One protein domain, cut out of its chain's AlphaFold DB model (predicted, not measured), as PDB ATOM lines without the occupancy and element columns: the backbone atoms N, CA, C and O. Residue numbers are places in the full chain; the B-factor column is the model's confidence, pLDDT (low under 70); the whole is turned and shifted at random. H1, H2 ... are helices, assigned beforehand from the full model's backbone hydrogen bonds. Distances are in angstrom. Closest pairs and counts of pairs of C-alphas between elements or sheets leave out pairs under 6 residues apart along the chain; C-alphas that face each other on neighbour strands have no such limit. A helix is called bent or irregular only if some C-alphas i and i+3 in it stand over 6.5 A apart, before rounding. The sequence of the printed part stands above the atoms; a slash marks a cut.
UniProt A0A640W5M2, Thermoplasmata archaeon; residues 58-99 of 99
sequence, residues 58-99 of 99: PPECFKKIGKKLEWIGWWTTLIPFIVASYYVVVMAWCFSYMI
ATOM      1  N   PRO A  58       8.522  25.156 -31.509       80.69
ATOM      2  CA  PRO A  58       9.257  23.889 -31.460       80.69
ATOM      3  C   PRO A  58      10.301  23.782 -30.328       80.69
ATOM      4  O   PRO A  58      10.282  22.774 -29.620       80.69
ATOM      5  N   PRO A  59      11.148  24.799 -30.046       81.94
ATOM      6  CA  PRO A  59      12.099  24.750 -28.928       81.94
ATOM      7  C   PRO A  59      11.432  24.534 -27.565       81.94
ATOM      8  O   PRO A  59      11.928  23.765 -26.742       81.94
ATOM      9  N   GLU A  60      10.283  25.167 -27.333       81.50
ATOM     10  CA  GLU A  60       9.544  25.057 -26.075       81.50
ATOM     11  C   GLU A  60       8.850  23.694 -25.948       81.50
ATOM     12  O   GLU A  60       8.861  23.082 -24.878       81.50
ATOM     13  N   CYS A  61       8.307  23.177 -27.052       82.19
ATOM     14  CA  CYS A  61       7.712  21.844 -27.112       82.19
ATOM     15  C   CYS A  61       8.747  20.756 -26.786       82.19
ATOM     16  O   CYS A  61       8.529  19.935 -25.893       82.19
ATOM     17  N   PHE A  62       9.917  20.792 -27.427       82.19
ATOM     18  CA  PHE A  62      10.980  19.823 -27.145       82.19
ATOM     19  C   PHE A  62      11.559  19.971 -25.732       82.19
ATOM     20  O   PHE A  62      11.883  18.963 -25.102       82.19
ATOM     21  N   LYS A  63      11.602  21.189 -25.177       81.94
ATOM     22  CA  LYS A  63      11.998  21.430 -23.780       81.94
ATOM     23  C   LYS A  63      11.033  20.806 -22.766       81.94
ATOM     24  O   LYS A  63      11.497  20.272 -21.756       81.94
ATOM     25  N   LYS A  64       9.719  20.849 -23.030       80.56
ATOM     26  CA  LYS A  64       8.680  20.209 -22.193       80.56
ATOM     27  C   LYS A  64       8.773  18.679 -22.219       80.56
ATOM     28  O   LYS A  64       8.495  18.050 -21.205       80.56
ATOM     29  N   ILE A  65       9.205  18.095 -23.339       81.38
ATOM     30  CA  ILE A  65       9.440  16.644 -23.475       81.38
ATOM     31  C   ILE A  65      10.744  16.232 -22.775       81.38
ATOM     32  O   ILE A  65      10.799  15.205 -22.103       81.38
ATOM     33  N   GLY A  66      11.798  17.041 -22.884       80.88
ATOM     34  CA  GLY A  66      13.028  16.836 -22.130       80.88
ATOM     35  C   GLY A  66      13.997  18.002 -22.278       80.88
ATOM     36  O   GLY A  66      14.335  18.402 -23.386       80.88
ATOM     37  N   LYS A  67      14.541  18.504 -21.160       74.56
ATOM     38  CA  LYS A  67      15.486  19.642 -21.153       74.56
ATOM     39  C   LYS A  67      16.705  19.460 -22.075       74.56
ATOM     40  O   LYS A  67      17.233  20.445 -22.569       74.56
ATOM     41  N   LYS A  68      17.150  18.222 -22.334       79.69
ATOM     42  CA  LYS A  68      18.263  17.930 -23.262       79.69
ATOM     43  C   LYS A  68      17.867  17.990 -24.746       79.69
ATOM     44  O   LYS A  68      18.742  18.109 -25.594       79.69
ATOM     45  N   LEU A  69      16.572  17.910 -25.060       80.19
ATOM     46  CA  LEU A  69      16.042  17.928 -26.428       80.19
ATOM     47  C   LEU A  69      15.743  19.350 -26.928       80.19
ATOM     48  O   LEU A  69      15.469  19.527 -28.109       80.19
ATOM     49  N   GLU A  70      15.848  20.373 -26.070       80.31
ATOM     50  CA  GLU A  70      15.645  21.787 -26.436       80.31
ATOM     51  C   GLU A  70      16.502  22.203 -27.644       80.31
ATOM     52  O   GLU A  70      16.026  22.908 -28.533       80.31
ATOM     53  N   TRP A  71      17.734  21.691 -27.734       82.19
ATOM     54  CA  TRP A  71      18.626  21.925 -28.873       82.19
ATOM     55  C   TRP A  71      18.029  21.446 -30.205       82.19
ATOM     56  O   TRP A  71      18.129  22.148 -31.207       82.19
ATOM     57  N   ILE A  72      17.343  20.297 -30.225       84.94
ATOM     58  CA  ILE A  72      16.704  19.765 -31.441       84.94
ATOM     59  C   ILE A  72      15.579  20.695 -31.908       84.94
ATOM     60  O   ILE A  72      15.451  20.953 -33.104       84.94
ATOM     61  N   GLY A  73      14.816  21.277 -30.980       83.25
ATOM     62  CA  GLY A  73      13.769  22.237 -31.330       83.25
ATOM     63  C   GLY A  73      14.309  23.507 -32.001       83.25
ATOM     64  O   GLY A  73      13.704  24.017 -32.950       83.25
ATOM     65  N   TRP A  74      15.492  23.982 -31.601       85.62
ATOM     66  CA  TRP A  74      16.170  25.081 -32.299       85.62
ATOM     67  C   TRP A  74      16.565  24.705 -33.731       85.62
ATOM     68  O   TRP A  74      16.304  25.474 -34.658       85.62
ATOM     69  N   TRP A  75      17.087  23.495 -33.945       86.56
ATOM     70  CA  TRP A  75      17.385  22.988 -35.291       86.56
ATOM     71  C   TRP A  75      16.149  22.914 -36.185       86.56
ATOM     72  O   TRP A  75      16.204  23.351 -37.336       86.56
ATOM     73  N   THR A  76      15.016  22.448 -35.653       84.25
ATOM     74  CA  THR A  76      13.757  22.397 -36.420       84.25
ATOM     75  C   THR A  76      13.246  23.775 -36.844       84.25
ATOM     76  O   THR A  76      12.504  23.865 -37.813       84.25
ATOM     77  N   THR A  77      13.674  24.854 -36.178       86.62
ATOM     78  CA  THR A  77      13.311  26.236 -36.543       86.62
ATOM     79  C   THR A  77      14.314  26.847 -37.531       86.62
ATOM     80  O   THR A  77      13.926  27.568 -38.450       86.62
ATOM     81  N   LEU A  78      15.606  26.530 -37.389       90.00
ATOM     82  CA  LEU A  78      16.670  27.031 -38.269       90.00
ATOM     83  C   LEU A  78      16.613  26.437 -39.682       90.00
ATOM     84  O   LEU A  78      16.871  27.145 -40.655       90.00
ATOM     85  N   ILE A  79      16.264  25.156 -39.821       89.12
ATOM     86  CA  ILE A  79      16.227  24.488 -41.131       89.12
ATOM     87  C   ILE A  79      15.212  25.157 -42.082       89.12
ATOM     88  O   ILE A  79      15.623  25.541 -43.178       89.12
ATOM     89  N   PRO A  80      13.937  25.382 -41.704       86.75
ATOM     90  CA  PRO A  80      12.983  26.105 -42.545       86.75
ATOM     91  C   PRO A  80      13.437  27.522 -42.907       86.75
ATOM     92  O   PRO A  80      13.164  27.976 -44.015       86.75
ATOM     93  N   PHE A  81      14.161  28.207 -42.016       88.81
ATOM     94  CA  PHE A  81      14.707  29.539 -42.290       88.81
ATOM     95  C   PHE A  81      15.762  29.509 -43.405       88.81
ATOM     96  O   PHE A  81      15.712  30.311 -44.339       88.81
ATOM     97  N   ILE A  82      16.682  28.540 -43.355       92.06
ATOM     98  CA  ILE A  82      17.664  28.323 -44.425       92.06
ATOM     99  C   ILE A  82      16.961  27.895 -45.717       92.06
ATOM    100  O   ILE A  82      17.355  28.324 -46.797       92.06
ATOM    101  N   VAL A  83      15.908  27.080 -45.624       88.88
ATOM    102  CA  VAL A  83      15.128  26.688 -46.802       88.88
ATOM    103  C   VAL A  83      14.477  27.898 -47.458       88.88
ATOM    104  O   VAL A  83      14.605  28.073 -48.667       88.88
ATOM    105  N   ALA A  84      13.847  28.764 -46.668       88.00
ATOM    106  CA  ALA A  84      13.187  29.962 -47.167       88.00
ATOM    107  C   ALA A  84      14.145  30.887 -47.936       88.00
ATOM    108  O   ALA A  84      13.751  31.431 -48.966       88.00
ATOM    109  N   SER A  85      15.402  31.030 -47.497       91.62
ATOM    110  CA  SER A  85      16.354  31.960 -48.121       91.62
ATOM    111  C   SER A  85      16.638  31.642 -49.595       91.62
ATOM    112  O   SER A  85      16.625  32.552 -50.424       91.62
ATOM    113  N   TYR A  86      16.820  30.368 -49.960       88.38
ATOM    114  CA  TYR A  86      17.011  29.984 -51.363       88.38
ATOM    115  C   TYR A  86      15.684  29.808 -52.108       88.38
ATOM    116  O   TYR A  86      15.618  30.057 -53.313       88.38
ATOM    117  N   TYR A  87      14.613  29.401 -51.419       86.56
ATOM    118  CA  TYR A  87      13.310  29.195 -52.056       86.56
ATOM    119  C   TYR A  87      12.732  30.503 -52.607       86.56
ATOM    120  O   TYR A  87      12.116  30.499 -53.670       86.56
ATOM    121  N   VAL A  88      12.978  31.630 -51.928       89.88
ATOM    122  CA  VAL A  88      12.575  32.966 -52.400       89.88
ATOM    123  C   VAL A  88      13.232  33.314 -53.739       89.88
ATOM    124  O   VAL A  88      12.568  33.873 -54.607       89.88
ATOM    125  N   VAL A  89      14.496  32.933 -53.956       92.19
ATOM    126  CA  VAL A  89      15.198  33.174 -55.231       92.19
ATOM    127  C   VAL A  89      14.563  32.374 -56.367       92.19
ATOM    128  O   VAL A  89      14.300  32.918 -57.438       92.19
ATOM    129  N   VAL A  90      14.247  31.098 -56.126       87.81
ATOM    130  CA  VAL A  90      13.563  30.249 -57.116       87.81
ATOM    131  C   VAL A  90      12.179  30.812 -57.451       87.81
ATOM    132  O   VAL A  90      11.811  30.891 -58.621       87.81
ATOM    133  N   MET A  91      11.436  31.270 -56.440       86.75
ATOM    134  CA  MET A  91      10.143  31.929 -56.642       86.75
ATOM    135  C   MET A  91      10.277  33.229 -57.447       86.75
ATOM    136  O   MET A  91       9.447  33.486 -58.318       86.75
ATOM    137  N   ALA A  92      11.324  34.024 -57.208       90.44
ATOM    138  CA  ALA A  92      11.592  35.241 -57.971       90.44
ATOM    139  C   ALA A  92      11.844  34.943 -59.459       90.44
ATOM    140  O   ALA A  92      11.327  35.657 -60.318       90.44
ATOM    141  N   TRP A  93      12.557  33.858 -59.782       91.56
ATOM    142  CA  TRP A  93      12.698  33.409 -61.172       91.56
ATOM    143  C   TRP A  93      11.356  33.017 -61.785       91.56
ATOM    144  O   TRP A  93      11.056  33.464 -62.887       91.56
ATOM    145  N   CYS A  94      10.519  32.249 -61.081       87.62
ATOM    146  CA  CYS A  94       9.181  31.904 -61.573       87.62
ATOM    147  C   CYS A  94       8.335  33.150 -61.882       87.62
ATOM    148  O   CYS A  94       7.673  33.187 -62.915       87.62
ATOM    149  N   PHE A  95       8.395  34.182 -61.033       89.00
ATOM    150  CA  PHE A  95       7.732  35.464 -61.293       89.00
ATOM    151  C   PHE A  95       8.313  36.190 -62.511       89.00
ATOM    152  O   PHE A  95       7.551  36.722 -63.312       89.00
ATOM    153  N   SER A  96       9.636  36.177 -62.686       90.69
ATOM    154  CA  SER A  96      10.290  36.785 -63.851       90.69
ATOM    155  C   SER A  96       9.977  36.082 -65.173       90.69
ATOM    156  O   SER A  96      10.090  36.722 -66.205       90.69
ATOM    157  N   TYR A  97       9.643  34.788 -65.159       88.00
ATOM    158  CA  TYR A  97       9.186  34.061 -66.352       88.00
ATOM    159  C   TYR A  97       7.686  34.238 -66.623       88.00
ATOM    160  O   TYR A  97       7.216  33.884 -67.701       88.00
ATOM    161  N   MET A  98       6.927  34.706 -65.630       88.31
ATOM    162  CA  MET A  98       5.488  34.943 -65.748       88.31
ATOM    163  C   MET A  98       5.173  36.329 -66.328       88.31
ATOM    164  O   MET A  98       4.125  36.492 -66.950       88.31
ATOM    165  N   ILE A  99       6.050  37.306 -66.078       77.50
ATOM    166  CA  ILE A  99       6.022  38.662 -66.653       77.50
ATOM    167  C   ILE A  99       6.678  38.628 -68.033       77.50
ATOM    168  O   ILE A  99       6.108  39.250 -68.954       77.50
TER     169      ILE A  99
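AT A GLANCE: This is residues 58 to 99 of the 99 residues of a protein of Thermoplasmata archaeon (UniProt A0A640W5M2). One long helix, H2, makes nearly the whole length of this model, and a short helix, H1, folds back beside its first residues, 70 to 77, as the short arm of a lopsided helical hairpin. The rest of H2, residues 78 to 98, stands free together with Ile 99 and sticks out as a gently kinked rod. The printed part has 42 residues with two named helices, H1 then H2 along the chain, and no named strand; the class is all helix. The whole is extended, with a radius of gyration of the C-alphas of 16.1 A and spans of 50 by 11 by 7 A.

HOW THE PARTS SIT: H2, residues 70 to 98, has a kink of 29 degrees near residue 87. H1, residues 58 to 65, touches H2, and H2 touches H1 with residues 70 to 77 alone. The closest C-alphas of the two helices are those of Pro 59 and Gly 73, 3.9 A apart. Their lines stand at a shallow tilt of 25 degrees and run opposite ways, and the two form a helical hairpin. In H1 every O i to N i+4 pair is within hydrogen-bond range, and in H2 21 of 25 are.

IN THESE COORDINATES: H2 measures 42.7 A from C-alpha 70 at (15.645, 21.787, -26.436) to C-alpha 98 at (5.488, 34.943, -65.748). It is neither bent nor irregular, but only just: C-alphas 77 and 80 are 6.0 A apart. H1 measures 10.8 A and begins with C-alpha 58 at (9.257, 23.889, -31.460).

THE WHOLE: The two C-alphas farthest apart are those of Lys 67 and Ile 99, at 50.2 A. The link from H1 to H2, four residues, is tight. The printed part has no cut and ends at residue 99, the chain's last residue. The mean pLDDT of the printed part is 85.5, and no printed residue is under 70.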